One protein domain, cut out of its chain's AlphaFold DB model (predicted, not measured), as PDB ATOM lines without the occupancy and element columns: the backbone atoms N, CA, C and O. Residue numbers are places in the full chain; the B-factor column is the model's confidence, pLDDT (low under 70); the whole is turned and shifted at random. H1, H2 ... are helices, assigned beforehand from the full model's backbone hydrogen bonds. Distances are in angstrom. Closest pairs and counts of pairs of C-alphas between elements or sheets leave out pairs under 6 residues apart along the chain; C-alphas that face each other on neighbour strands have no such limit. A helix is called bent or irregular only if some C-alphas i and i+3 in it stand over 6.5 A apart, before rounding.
ATOM      1  N   LEU A   2     -21.572 -28.662  -5.956       81.44
ATOM      2  CA  LEU A   2     -21.305 -29.317  -4.659       81.44
ATOM      3  C   LEU A   2     -19.987 -28.899  -3.985       81.44
ATOM      4  O   LEU A   2     -19.991 -28.563  -2.810       81.44
ATOM      5  N   ALA A   3     -18.877 -28.824  -4.727       87.44
ATOM      6  CA  ALA A   3     -17.605 -28.343  -4.172       87.44
ATOM      7  C   ALA A   3     -17.683 -26.885  -3.672       87.44
ATOM      8  O   ALA A   3     -17.099 -26.552  -2.647       87.44
ATOM      9  N   GLY A   4     -18.440 -26.026  -4.364       89.38
ATOM     10  CA  GLY A   4     -18.659 -24.638  -3.951       89.38
ATOM     11  C   GLY A   4     -19.490 -24.542  -2.671       89.38
ATOM     12  O   GLY A   4     -19.111 -23.818  -1.757       89.38
ATOM     13  N   ILE A   5     -20.568 -25.330  -2.574       88.00
ATOM     14  CA  ILE A   5     -21.377 -25.447  -1.349       88.00
ATOM     15  C   ILE A   5     -20.520 -25.992  -0.199       88.00
ATOM     16  O   ILE A   5     -20.551 -25.445   0.897       88.00
ATOM     17  N   GLY A   6     -19.695 -27.010  -0.454       90.00
ATOM     18  CA  GLY A   6     -18.779 -27.573   0.538       90.00
ATOM     19  C   GLY A   6     -17.789 -26.543   1.083       90.00
ATOM     20  O   GLY A   6     -17.641 -26.423   2.296       90.00
ATOM     21  N   ILE A   7     -17.161 -25.750   0.208       93.56
ATOM     22  CA  ILE A   7     -16.280 -24.649   0.628       93.56
ATOM     23  C   ILE A   7     -17.065 -23.620   1.446       93.56
ATOM     24  O   ILE A   7     -16.602 -23.238   2.517       93.56
ATOM     25  N   LEU A   8     -18.259 -23.218   0.997       90.81
ATOM     26  CA  LEU A   8     -19.110 -22.266   1.715       90.81
ATOM     27  C   LEU A   8     -19.430 -22.768   3.129       90.81
ATOM     28  O   LEU A   8     -19.249 -22.024   4.096       90.81
ATOM     29  N   ILE A   9     -19.824 -24.034   3.271       91.25
ATOM     30  CA  ILE A   9     -20.090 -24.657   4.571       91.25
ATOM     31  C   ILE A   9     -18.825 -24.640   5.428       91.25
ATOM     32  O   ILE A   9     -18.875 -24.124   6.539       91.25
ATOM     33  N   ILE A  10     -17.686 -25.121   4.917       92.06
ATOM     34  CA  ILE A  10     -16.417 -25.121   5.664       92.06
ATOM     35  C   ILE A  10     -16.093 -23.705   6.148       92.06
ATOM     36  O   ILE A  10     -15.876 -23.506   7.341       92.06
ATOM     37  N   THR A  11     -16.140 -22.711   5.258       89.69
ATOM     38  CA  THR A  11     -15.878 -21.311   5.622       89.69
ATOM     39  C   THR A  11     -16.863 -20.782   6.659       89.69
ATOM     40  O   THR A  11     -16.447 -20.080   7.572       89.69
ATOM     41  N   SER A  12     -18.135 -21.178   6.597       88.75
ATOM     42  CA  SER A  12     -19.159 -20.767   7.565       88.75
ATOM     43  C   SER A  12     -18.990 -21.433   8.934       88.75
ATOM     44  O   SER A  12     -19.446 -20.884   9.934       88.75
ATOM     45  N   GLN A  13     -18.327 -22.593   9.003       90.88
ATOM     46  CA  GLN A  13     -18.076 -23.318  10.253       90.88
ATOM     47  C   GLN A  13     -16.765 -22.913  10.950       90.88
ATOM     48  O   GLN A  13     -16.651 -23.067  12.167       90.88
ATOM     49  N   LEU A  14     -15.789 -22.344  10.230       89.31
ATOM     50  CA  LEU A  14     -14.514 -21.897  10.818       89.31
ATOM     51  C   LEU A  14     -14.671 -20.924  12.009       89.31
ATOM     52  O   LEU A  14     -14.006 -21.150  13.020       89.31
ATOM     53  N   PRO A  15     -15.550 -19.899  11.983       88.00
ATOM     54  CA  PRO A  15     -15.723 -18.974  13.106       88.00
ATOM     55  C   PRO A  15     -16.123 -19.699  14.398       88.00
ATOM     56  O   PRO A  15     -15.651 -19.357  15.481       88.00
ATOM     57  N   TYR A  16     -16.941 -20.748  14.287       87.94
ATOM     58  CA  TYR A  16     -17.346 -21.579  15.421       87.94
ATOM     59  C   TYR A  16     -16.197 -22.462  15.913       87.94
ATOM     60  O   TYR A  16     -15.947 -22.509  17.117       87.94
ATOM     61  N   ALA A  17     -15.440 -23.081  15.000       89.38
ATOM     62  CA  ALA A  17     -14.273 -23.896  15.343       89.38
ATOM     63  C   ALA A  17     -13.190 -23.095  16.089       89.38
ATOM     64  O   ALA A  17     -12.616 -23.578  17.061       89.38
ATOM     65  N   PHE A  18     -12.948 -21.846  15.686       88.06
ATOM     66  CA  PHE A  18     -12.028 -20.942  16.386       88.06
ATOM     67  C   PHE A  18     -12.654 -20.254  17.608       88.06
ATOM     68  O   PHE A  18     -11.948 -19.581  18.358       88.06
ATOM     69  N   GLY A  19     -13.964 -20.405  17.821       84.19
ATOM     70  CA  GLY A  19     -14.712 -19.723  18.875       84.19
ATOM     71  C   GLY A  19     -14.656 -18.198  18.766       84.19
ATOM     72  O   GLY A  19     -14.624 -17.505  19.780       84.19
ATOM     73  N   ASN A  20     -14.654 -17.676  17.542       82.12
ATOM     74  CA  ASN A  20     -14.742 -16.252  17.248       82.12
ATOM     75  C   ASN A  20     -15.717 -16.029  16.085       82.12
ATOM     76  O   ASN A  20     -15.368 -16.230  14.926       82.12
ATOM     77  N   LYS A  21     -16.937 -15.567  16.391       74.50
ATOM     78  CA  LYS A  21     -18.002 -15.335  15.395       74.50
ATOM     79  C   LYS A  21     -17.655 -14.259  14.357       74.50
ATOM     80  O   LYS A  21     -18.245 -14.256  13.284       74.50
ATOM     81  N   HIS A  22     -16.703 -13.375  14.653       72.38
ATOM     82  CA  HIS A  22     -16.316 -12.255  13.791       72.38
ATOM     83  C   HIS A  22     -15.013 -12.501  13.023       72.38
ATOM     84  O   HIS A  22     -14.481 -11.568  12.427       72.38
ATOM     85  N   LEU A  23     -14.533 -13.752  12.983       72.12
ATOM     86  CA  LEU A  23     -13.255 -14.148  12.378       72.12
ATOM     87  C   LEU A  23     -13.002 -13.554  10.979       72.12
ATOM     88  O   LEU A  23     -11.868 -13.219  10.666       72.12
ATOM     89  N   PHE A  24     -14.041 -13.419  10.147       71.56
ATOM     90  CA  PHE A  24     -13.926 -12.894   8.779       71.56
ATOM     91  C   PHE A  24     -14.353 -11.432   8.613       71.56
ATOM     92  O   PHE A  24     -14.085 -10.842   7.569       71.56
ATOM     93  N   ASN A  25     -15.010 -10.842   9.615       66.12
ATOM     94  CA  ASN A  25     -15.454  -9.446   9.557       66.12
ATOM     95  C   ASN A  25     -14.354  -8.486  10.024       66.12
ATOM     96  O   ASN A  25     -14.329  -7.330   9.605       66.12
ATOM     97  N   GLU A  26     -13.431  -8.960  10.859       62.31
ATOM     98  CA  GLU A  26     -12.269  -8.186  11.286       62.31
ATOM     99  C   GLU A  26     -11.112  -8.409  10.304       62.31
ATOM    100  O   GLU A  26     -10.241  -9.250  10.501       62.31
ATOM    101  N   LEU A  27     -11.114  -7.649   9.203       57.59
ATOM    102  CA  LEU A  27      -9.989  -7.584   8.252       57.59
ATOM    103  C   LEU A  27      -8.743  -6.903   8.864       57.59
ATOM    104  O   LEU A  27      -7.685  -6.831   8.239       57.59
ATOM    105  N   SER A  28      -8.879  -6.348  10.071       55.06
ATOM    106  CA  SER A  28      -7.805  -5.765  10.861       55.06
ATOM    107  C   SER A  28      -7.018  -6.867  11.568       55.06
ATOM    108  O   SER A  28      -7.579  -7.805  12.122       55.06
ATOM    109  N   LEU A  29      -5.693  -6.716  11.592       52.38
ATOM    110  CA  LEU A  29      -4.693  -7.569  12.259       52.38
ATOM    111  C   LEU A  29      -4.847  -7.653  13.798       52.38
ATOM    112  O   LEU A  29      -3.877  -7.913  14.511       52.38
ATOM    113  N   SER A  30      -6.042  -7.400  14.332       50.19
ATOM    114  CA  SER A  30      -6.376  -7.589  15.734       50.19
ATOM    115  C   SER A  30      -6.289  -9.075  16.051       50.19
ATOM    116  O   SER A  30      -6.946  -9.898  15.419       50.19
ATOM    117  N   PHE A  31      -5.416  -9.401  17.004       54.59
ATOM    118  CA  PHE A  31      -5.138 -10.740  17.511       54.59
ATOM    119  C   PHE A  31      -6.363 -11.648  17.436       54.59
ATOM    120  O   PHE A  31      -7.382 -11.371  18.068       54.59
ATOM    121  N   ILE A  32      -6.243 -12.729  16.659       62.59
ATOM    122  CA  ILE A  32      -7.255 -13.776  16.575       62.59
ATOM    123  C   ILE A  32      -7.490 -14.258  18.008       62.59
ATOM    124  O   ILE A  32      -6.672 -14.989  18.566       62.59
ATOM    125  N   ASN A  33      -8.569 -13.793  18.636       73.00
ATOM    126  CA  ASN A  33      -8.939 -14.235  19.970       73.00
ATOM    127  C   ASN A  33      -9.559 -15.625  19.820       73.00
ATOM    128  O   ASN A  33     -10.768 -15.770  19.645       73.00
ATOM    129  N   ILE A  34      -8.688 -16.628  19.735       83.56
ATOM    130  CA  ILE A  34      -9.065 -18.022  19.536       83.56
ATOM    131  C   ILE A  34      -9.500 -18.587  20.879       83.56
ATOM    132  O   ILE A  34      -8.730 -18.605  21.842       83.56
ATOM    133  N   HIS A  35     -10.709 -19.134  20.924       88.44
ATOM    134  CA  HIS A  35     -11.141 -19.923  22.061       88.44
ATOM    135  C   HIS A  35     -10.515 -21.321  21.979       88.44
ATOM    136  O   HIS A  35     -10.972 -22.187  21.227       88.44
ATOM    137  N   LEU A  36      -9.464 -21.545  22.771       89.62
ATOM    138  CA  LEU A  36      -8.691 -22.791  22.761       89.62
ATOM    139  C   LEU A  36      -9.576 -24.033  22.980       89.62
ATOM    140  O   LEU A  36      -9.382 -25.053  22.324       89.62
ATOM    141  N   GLY A  37     -10.580 -23.934  23.857       91.44
ATOM    142  CA  GLY A  37     -11.509 -25.031  24.132       91.44
ATOM    143  C   GLY A  37     -12.361 -25.436  22.928       91.44
ATOM    144  O   GLY A  37     -12.539 -26.629  22.681       91.44
ATOM    145  N   SER A  38     -12.820 -24.459  22.132       91.50
ATOM    146  CA  SER A  38     -13.611 -24.738  20.922       91.50
ATOM    147  C   SER A  38     -12.751 -25.428  19.867       91.50
ATOM    148  O   SER A  38     -13.158 -26.432  19.284       91.50
ATOM    149  N   LEU A  39     -11.511 -24.956  19.705       92.31
ATOM    150  CA  LEU A  39     -10.558 -25.522  18.754       92.31
ATOM    151  C   LEU A  39     -10.217 -26.974  19.105       92.31
ATOM    152  O   LEU A  39     -10.237 -27.836  18.227       92.31
ATOM    153  N   ILE A  40      -9.959 -27.270  20.382       93.75
ATOM    154  CA  ILE A  40      -9.671 -28.637  20.845       93.75
ATOM    155  C   ILE A  40     -10.859 -29.565  20.577       93.75
ATOM    156  O   ILE A  40     -10.672 -30.643  20.009       93.75
ATOM    157  N   ILE A  41     -12.075 -29.153  20.948       94.31
ATOM    158  CA  ILE A  41     -13.290 -29.958  20.749       94.31
ATOM    159  C   ILE A  41     -13.564 -30.174  19.254       94.31
ATOM    160  O   ILE A  41     -13.849 -31.298  18.837       94.31
ATOM    161  N   SER A  42     -13.416 -29.128  18.439       93.75
ATOM    162  CA  SER A  42     -13.541 -29.179  16.979       93.75
ATOM    163  C   SER A  42     -12.552 -30.169  16.356       93.75
ATOM    164  O   SER A  42     -12.959 -31.080  15.630       93.75
ATOM    165  N   LEU A  43     -11.262 -30.030  16.674       94.94
ATOM    166  CA  LEU A  43     -10.206 -30.862  16.108       94.94
ATOM    167  C   LEU A  43     -10.379 -32.325  16.515       94.94
ATOM    168  O   LEU A  43     -10.262 -33.219  15.678       94.94
ATOM    169  N   LEU A  44     -10.696 -32.578  17.783       95.38
ATOM    170  CA  LEU A  44     -10.885 -33.932  18.282       95.38
ATOM    171  C   LEU A  44     -12.145 -34.584  17.705       95.38
ATOM    172  O   LEU A  44     -12.116 -35.770  17.385       95.38
ATOM    173  N   SER A  45     -13.219 -33.820  17.500       94.75
ATOM    174  CA  SER A  45     -14.428 -34.300  16.816       94.75
ATOM    175  C   SER A  45     -14.136 -34.701  15.378       94.75
ATOM    176  O   SER A  45     -14.523 -35.786  14.947       94.75
ATOM    177  N   LEU A  46     -13.388 -33.867  14.654       94.06
ATOM    178  CA  LEU A  46     -12.981 -34.146  13.281       94.06
ATOM    179  C   LEU A  46     -12.069 -35.379  13.209       94.06
ATOM    180  O   LEU A  46     -12.306 -36.271  12.396       94.06
ATOM    181  N   LEU A  47     -11.070 -35.480  14.090       93.81
ATOM    182  CA  LEU A  47     -10.200 -36.656  14.177       93.81
ATOM    183  C   LEU A  47     -10.980 -37.926  14.523       93.81
ATOM    184  O   LEU A  47     -10.704 -38.978  13.949       93.81
ATOM    185  N   MET A  48     -11.968 -37.832  15.416       91.75
ATOM    186  CA  MET A  48     -12.831 -38.952  15.783       91.75
ATOM    187  C   MET A  48     -13.663 -39.421  14.586       91.75
ATOM    188  O   MET A  48     -13.670 -40.613  14.286       91.75
ATOM    189  N   MET A  49     -14.304 -38.500  13.859       90.31
ATOM    190  CA  MET A  49     -15.089 -38.830  12.664       90.31
ATOM    191  C   MET A  49     -14.221 -39.470  11.570       90.31
ATOM    192  O   MET A  49     -14.570 -40.533  11.055       90.31
ATOM    193  N   LEU A  50     -13.052 -38.891  11.272       91.06
ATOM    194  CA  LEU A  50     -12.118 -39.434  10.274       91.06
ATOM    195  C   LEU A  50     -11.517 -40.782  10.699       91.06
ATOM    196  O   LEU A  50     -11.337 -41.681   9.874       91.06
ATOM    197  N   GLY A  51     -11.189 -40.938  11.983       89.62
ATOM    198  CA  GLY A  51     -10.682 -42.187  12.547       89.62
ATOM    199  C   GLY A  51     -11.724 -43.304  12.496       89.62
ATOM    200  O   GLY A  51     -11.387 -44.450  12.185       89.62
ATOM    201  N   TRP A  52     -12.994 -42.958  12.720       87.88
ATOM    202  CA  TRP A  52     -14.117 -43.890  12.656       87.88
ATOM    203  C   TRP A  52     -14.287 -44.489  11.257       87.88
ATOM    204  O   TRP A  52     -14.431 -45.702  11.117       87.88
ATOM    205  N   GLU A  53     -14.202 -43.670  10.207       80.62
ATOM    206  CA  GLU A  53     -14.354 -44.133   8.821       80.62
ATOM    207  C   GLU A  53     -13.186 -44.997   8.322       80.62
ATOM    208  O   GLU A  53     -13.369 -45.838   7.429       80.62
ATOM    209  N   ARG A  54     -11.988 -44.806   8.891       84.25
ATOM    210  CA  ARG A  54     -10.776 -45.564   8.535       84.25
ATOM    211  C   ARG A  54     -10.695 -46.930   9.208       84.25
ATOM    212  O   ARG A  54     -10.056 -47.828   8.665       84.25
ATOM    213  N   SER A  55     -11.322 -47.112  10.367       81.94
ATOM    214  CA  SER A  55     -11.246 -48.372  11.105       81.94
ATOM    215  C   SER A  55     -12.295 -49.383  10.637       81.94
ATOM    216  O   SER A  55     -13.501 -49.152  10.728       81.94
ATOM    217  N   ALA A  56     -11.834 -50.550  10.178       71.56
ATOM    218  CA  ALA A  56     -12.700 -51.637   9.717       71.56
ATOM    219  C   ALA A  56     -13.577 -52.230  10.837       71.56
ATOM    220  O   ALA A  56     -14.700 -52.660  10.578       71.56
ATOM    221  N   THR A  57     -13.097 -52.226  12.086       73.69
ATOM    222  CA  THR A  57     -13.842 -52.750  13.242       73.69
ATOM    223  C   THR A  57     -14.967 -51.808  13.662       73.69
ATOM    224  O   THR A  57     -16.079 -52.260  13.923       73.69
ATOM    225  N   LEU A  58     -14.709 -50.498  13.650       68.12
ATOM    226  CA  LEU A  58     -15.689 -49.462  13.999       68.12
ATOM    227  C   LEU A  58     -16.747 -49.288  12.901       68.12
ATOM    228  O   LEU A  58     -17.926 -49.135  13.212       68.12
ATOM    229  N   LYS A  59     -16.371 -49.451  11.625       65.12
ATOM    230  CA  LYS A  59     -17.321 -49.542  10.499       65.12
ATOM    231  C   LYS A  59     -18.323 -50.690  10.624       65.12
ATOM    232  O   LYS A  59     -19.411 -50.611  10.057       65.12
ATOM    233  N   SER A  60     -17.969 -51.757  11.341       65.94
ATOM    234  CA  SER A  60     -18.866 -52.896  11.557       65.94
ATOM    235  C   SER A  60     -20.037 -52.543  12.487       65.94
ATOM    236  O   SER A  60     -21.100 -53.161  12.415       65.94
ATOM    237  N   ILE A  61     -19.898 -51.487  13.300       73.12
ATOM    238  CA  ILE A  61     -20.963 -50.933  14.146       73.12
ATOM    239  C   ILE A  61     -21.875 -50.044  13.282       73.12
ATOM    240  O   ILE A  61     -21.965 -48.832  13.460       73.12
ATOM    241  N   LYS A  62     -22.560 -50.655  12.309       64.25
ATOM    242  CA  LYS A  62     -23.386 -49.961  11.300       64.25
ATOM    243  C   LYS A  62     -24.552 -49.144  11.874       64.25
ATOM    244  O   LYS A  62     -25.141 -48.351  11.155       64.25
ATOM    245  N   MET A  63     -24.909 -49.352  13.141       71.56
ATOM    246  CA  MET A  63     -26.061 -48.702  13.772       71.56
ATOM    247  C   MET A  63     -25.763 -47.315  14.352       71.56
ATOM    248  O   MET A  63     -26.703 -46.594  14.669       71.56
ATOM    249  N   LEU A  64     -24.492 -46.935  14.521       80.44
ATOM    250  CA  LEU A  64     -24.125 -45.691  15.200       80.44
ATOM    251  C   LEU A  64     -23.449 -44.705  14.235       80.44
ATOM    252  O   LEU A  64     -22.331 -44.968  13.786       80.44
ATOM    253  N   PRO A  65     -24.083 -43.552  13.941       85.56
ATOM    254  CA  PRO A  65     -23.457 -42.483  13.170       85.56
ATOM    255  C   PRO A  65     -22.219 -41.930  13.889       85.56
ATOM    256  O   PRO A  65     -22.289 -41.572  15.068       85.56
ATOM    257  N   SER A  66     -21.099 -41.788  13.176       89.19
ATOM    258  CA  SER A  66     -19.852 -41.224  13.725       89.19
ATOM    259  C   SER A  66     -20.051 -39.809  14.283       89.19
ATOM    260  O   SER A  66     -19.523 -39.478  15.345       89.19
ATOM    261  N   ALA A  67     -20.882 -39.004  13.614       90.25
ATOM    262  CA  ALA A  67     -21.242 -37.656  14.042       90.25
ATOM    263  C   ALA A  67     -21.925 -37.634  15.423       90.25
ATOM    264  O   ALA A  67     -21.608 -36.781  16.248       90.25
ATOM    265  N   LEU A  68     -22.806 -38.599  15.720       91.25
ATOM    266  CA  LEU A  68     -23.485 -38.674  17.019       91.25
ATOM    267  C   LEU A  68     -22.484 -38.925  18.155       91.25
ATOM    268  O   LEU A  68     -22.559 -38.304  19.213       91.25
ATOM    269  N   ILE A  69     -21.512 -39.806  17.919       91.19
ATOM    270  CA  ILE A  69     -20.466 -40.121  18.896       91.19
ATOM    271  C   ILE A  69     -19.566 -38.907  19.132       91.19
ATOM    272  O   ILE A  69     -19.236 -38.606  20.279       91.19
ATOM    273  N   ALA A  70     -19.215 -38.178  18.069       93.25
ATOM    274  CA  ALA A  70     -18.457 -36.937  18.180       93.25
ATOM    275  C   ALA A  70     -19.198 -35.883  19.024       93.25
ATOM    276  O   ALA A  70     -18.577 -35.240  19.870       93.25
ATOM    277  N   VAL A  71     -20.523 -35.759  18.874       92.94
ATOM    278  CA  VAL A  71     -21.354 -34.860  19.699       92.94
ATOM    279  C   VAL A  71     -21.347 -35.283  21.168       92.94
ATOM    280  O   VAL A  71     -21.092 -34.452  22.037       92.94
ATOM    281  N   ILE A  72     -21.566 -36.567  21.470       93.81
ATOM    282  CA  ILE A  72     -21.556 -37.076  22.855       93.81
ATOM    283  C   ILE A  72     -20.194 -36.827  23.515       93.81
ATOM    284  O   ILE A  72     -20.122 -36.343  24.647       93.81
ATOM    285  N   MET A  73     -19.112 -37.117  22.793       94.94
ATOM    286  CA  MET A  73     -17.744 -36.866  23.240       94.94
ATOM    287  C   MET A  73     -17.508 -35.371  23.498       94.94
ATOM    288  O   MET A  73     -16.992 -35.008  24.554       94.94
ATOM    289  N   SER A  74     -17.969 -34.502  22.595       93.88
ATOM    290  CA  SER A  74     -17.865 -33.043  22.731       93.88
ATOM    291  C   SER A  74     -18.607 -32.510  23.953       93.88
ATOM    292  O   SER A  74     -18.065 -31.688  24.689       93.88
ATOM    293  N   ILE A  75     -19.823 -33.003  24.212       93.69
ATOM    294  CA  ILE A  75     -20.603 -32.652  25.409       93.69
ATOM    295  C   ILE A  75     -19.845 -33.078  26.673       93.69
ATOM    296  O   ILE A  75     -19.737 -32.299  27.622       93.69
ATOM    297  N   GLY A  76     -19.284 -34.292  26.675       94.44
ATOM    298  CA  GLY A  76     -18.469 -34.801  27.777       94.44
ATOM    299  C   GLY A  76     -17.243 -33.931  28.057       94.44
ATOM    300  O   GLY A  76     -17.015 -33.545  29.201       94.44
ATOM    301  N   LEU A  77     -16.492 -33.560  27.017       94.06
ATOM    302  CA  LEU A  77     -15.325 -32.684  27.147       94.06
ATOM    303  C   LEU A  77     -15.688 -31.281  27.611       94.06
ATOM    304  O   LEU A  77     -15.042 -30.767  28.519       94.06
ATOM    305  N   ASN A  78     -16.741 -30.680  27.054       93.94
ATOM    306  CA  ASN A  78     -17.176 -29.356  27.485       93.94
ATOM    307  C   ASN A  78     -17.578 -29.356  28.969       93.94
ATOM    308  O   ASN A  78     -17.271 -28.417  29.698       93.94
ATOM    309  N   LYS A  79     -18.193 -30.447  29.449       93.00
ATOM    310  CA  LYS A  79     -18.506 -30.627  30.872       93.00
ATOM    311  C   LYS A  79     -17.252 -30.806  31.735       93.00
ATOM    312  O   LYS A  79     -17.227 -30.301  32.850       93.00
ATOM    313  N   LEU A  80     -16.219 -31.492  31.242       93.62
ATOM    314  CA  LEU A  80     -14.930 -31.608  31.940       93.62
ATOM    315  C   LEU A  80     -14.176 -30.275  32.000       93.62
ATOM    316  O   LEU A  80     -13.480 -30.011  32.975       93.62
ATOM    317  N   PHE A  81     -14.330 -29.429  30.984       93.25
ATOM    318  CA  PHE A  81     -13.757 -28.086  30.961       93.25
ATOM    319  C   PHE A  81     -14.544 -27.076  31.801       93.25
ATOM    320  O   PHE A  81     -14.074 -25.948  31.966       93.25
ATOM    321  N   ALA A  82     -15.699 -27.446  32.361       90.00
ATOM    322  CA  ALA A  82     -16.512 -26.557  33.182       90.00
ATOM    323  C   ALA A  82     -15.693 -25.939  34.331       90.00
ATOM    324  O   ALA A  82     -14.998 -26.635  35.069       90.00
ATOM    325  N   GLY A  83     -15.767 -24.612  34.471       85.50
ATOM    326  CA  GLY A  83     -14.996 -23.855  35.467       85.50
ATOM    327  C   GLY A  83     -13.559 -23.509  35.053       85.50
ATOM    328  O   GLY A  83     -12.865 -22.824  35.798       85.50
ATOM    329  N   THR A  84     -13.112 -23.929  33.868       90.62
ATOM    330  CA  THR A  84     -11.823 -23.531  33.278       90.62
ATOM    331  C   THR A  84     -12.042 -22.534  32.132       90.62
ATOM    332  O   THR A  84     -13.131 -22.501  31.556       90.62
ATOM    333  N   PRO A  85     -11.016 -21.764  31.718       86.94
ATOM    334  CA  PRO A  85     -11.103 -20.914  30.525       86.94
ATOM    335  C   PRO A  85     -11.250 -21.699  29.208       86.94
ATOM    336  O   PRO A  85     -11.330 -21.085  28.151       86.94
ATOM    337  N   LEU A  86     -11.252 -23.041  29.246       89.00
ATOM    338  CA  LEU A  86     -11.529 -23.888  28.086       89.00
ATOM    339  C   LEU A  86     -13.025 -24.210  27.921       89.00
ATOM    340  O   LEU A  86     -13.399 -24.798  26.906       89.00
ATOM    341  N   ALA A  87     -13.879 -23.872  28.892       90.25
ATOM    342  CA  ALA A  87     -15.317 -24.090  28.766       90.25
ATOM    343  C   ALA A  87     -15.884 -23.240  27.624       90.25
ATOM    344  O   ALA A  87     -15.683 -22.026  27.595       90.25
ATOM    345  N   ILE A  88     -16.611 -23.862  26.691       88.88
ATOM    346  CA  ILE A  88     -17.250 -23.130  25.594       88.88
ATOM    347  C   ILE A  88     -18.324 -22.201  26.182       88.88
ATOM    348  O   ILE A  88     -19.198 -22.680  26.911       88.88
ATOM    349  N   PRO A  89     -18.294 -20.890  25.873       85.25
ATOM    350  CA  PRO A  89     -19.287 -19.950  26.375       85.25
ATOM    351  C   PRO A  89     -20.678 -20.274  25.822       85.25
ATOM    352  O   PRO A  89     -20.824 -20.680  24.670       85.25
ATOM    353  N   GLU A  90     -21.723 -20.013  26.611       83.31
ATOM    354  CA  GLU A  90     -23.117 -20.301  26.227       83.31
ATOM    355  C   GLU A  90     -23.544 -19.626  24.919       83.31
ATOM    356  O   GLU A  90     -24.366 -20.157  24.176       83.31
ATOM    357  N   SER A  91     -22.937 -18.486  24.580       81.19
ATOM    358  CA  SER A  91     -23.182 -17.782  23.319       81.19
ATOM    359  C   SER A  91     -22.743 -18.570  22.078       81.19
ATOM    360  O   SER A  91     -23.160 -18.234  20.967       81.19
ATOM    361  N   GLN A  92     -21.894 -19.585  22.239       81.19
ATOM    362  CA  GLN A  92     -21.409 -20.471  21.177       81.19
ATOM    363  C   GLN A  92     -22.079 -21.847  21.199       81.19
ATOM    364  O   GLN A  92     -21.869 -22.634  20.278       81.19
ATOM    365  N   LEU A  93     -22.887 -22.137  22.220       85.19
ATOM    366  CA  LEU A  93     -23.654 -23.371  22.300       85.19
ATOM    367  C   LEU A  93     -24.962 -23.244  21.515       85.19
ATOM    368  O   LEU A  93     -25.546 -22.166  21.398       85.19
ATOM    369  N   VAL A  94     -25.428 -24.373  20.981       82.88
ATOM    370  CA  VAL A  94     -26.740 -24.452  20.332       82.88
ATOM    371  C   VAL A  94     -27.810 -24.369  21.413       82.88
ATOM    372  O   VAL A  94     -27.899 -25.239  22.277       82.88
ATOM    373  N   GLN A  95     -28.620 -23.315  21.360       81.50
ATOM    374  CA  GLN A  95     -29.755 -23.136  22.255       81.50
ATOM    375  C   GLN A  95     -30.949 -23.882  21.673       81.50
ATOM    376  O   GLN A  95     -31.447 -23.541  20.602       81.50
ATOM    377  N   LEU A  96     -31.377 -24.930  22.371       80.44
ATOM    378  CA  LEU A  96     -32.566 -25.684  22.008       80.44
ATOM    379  C   LEU A  96     -33.736 -25.173  22.850       80.44
ATOM    380  O   LEU A  96     -33.613 -25.147  24.077       80.44
TER     381      LEU A  96
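AT A GLANCE: This is residues 2 to 96 of the 183 residues of the protein "Integral membrane sulfate transporter" of Haemophilus ducreyi (UniProt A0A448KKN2). Two helices, H2 and H4, run side by side in opposite directions, and H1 meets the early part of H2 near its own end, making an open V whose other arm sticks out with residues 2 to 10. A loop sticks out at residues 25 to 31, between H1 and H2, and the tiny H3 sits at the turn from H2 to H4. The printed part has 95 residues with four named helices, in the order H1, H2, H3, H4, and no named strand; the class is all helix. It is only just loose, close to compact, with a radius of gyration of the C-alphas of 15.4 A and spans of 48 by 39 by 25 A.

IN THESE COORDINATES: Find C-alpha 2 at (-21.305, -29.317, -4.659), where H1, residues 2 to 17, begins; it runs 21.9 A to C-alpha 17 at (-14.273, -23.896, 15.343). H1 is irregular, but only just: C-alphas 12 and 15 are 6.8 A apart. Next look for H2, residues 36 to 54, which is 26.9 A long from first to last C-alpha. H3 is short, residues 56 to 59, at 5.1 A. H4, residues 66 to 80, runs 21.2 A and ends at C-alpha 80, (-14.930, -31.608, 31.940).

HOW THE PARTS SIT: Begin at H2, the hub, which touches the three other helices. H2 and H4 touch, closest at the C-alphas of Ser 45 and Ala 70, 5.0 A apart, at a shallow tilt of 30 degrees, opposite ways. H1 and H2 form a helical hairpin, opposite ways at a steep tilt of 40 degrees. They touch through residues 16 to 17 of H1 and 38 to 42 of H2 alone, closest at the C-alphas of Ala 17 and Leu 39, 5.3 A apart. H2 and H3 touch only at the corner, and only just, with 3 pairs of C-alphas within 8 A; the closest are those of Trp 52 and Leu 58, 5.9 A apart, and H2 takes part with residues 52 to 53 alone. H1 is apart from H3 and H4, and H3 is apart from H4. Each O i to N i+4 pair is within hydrogen-bond range in H2 and H4, and 10 of 12 are in H1; H3 is too short for such a pair, and its one O i to N i+3 pair is not within range.

THE WHOLE: The C-alphas farthest apart are those of Ser 28 and Ser 60, 48.4 A. The printed part has no cut. The link from H1 to H2 is long, with 18 residues; that from H2 to H3 is tight, and that from H3 to H4 is short. After H4, residues 81 to 96 hold no named element. The mean pLDDT of the printed part is 84.0, and it is under 70 at residues 25 to 32, 58 to 60 and 62.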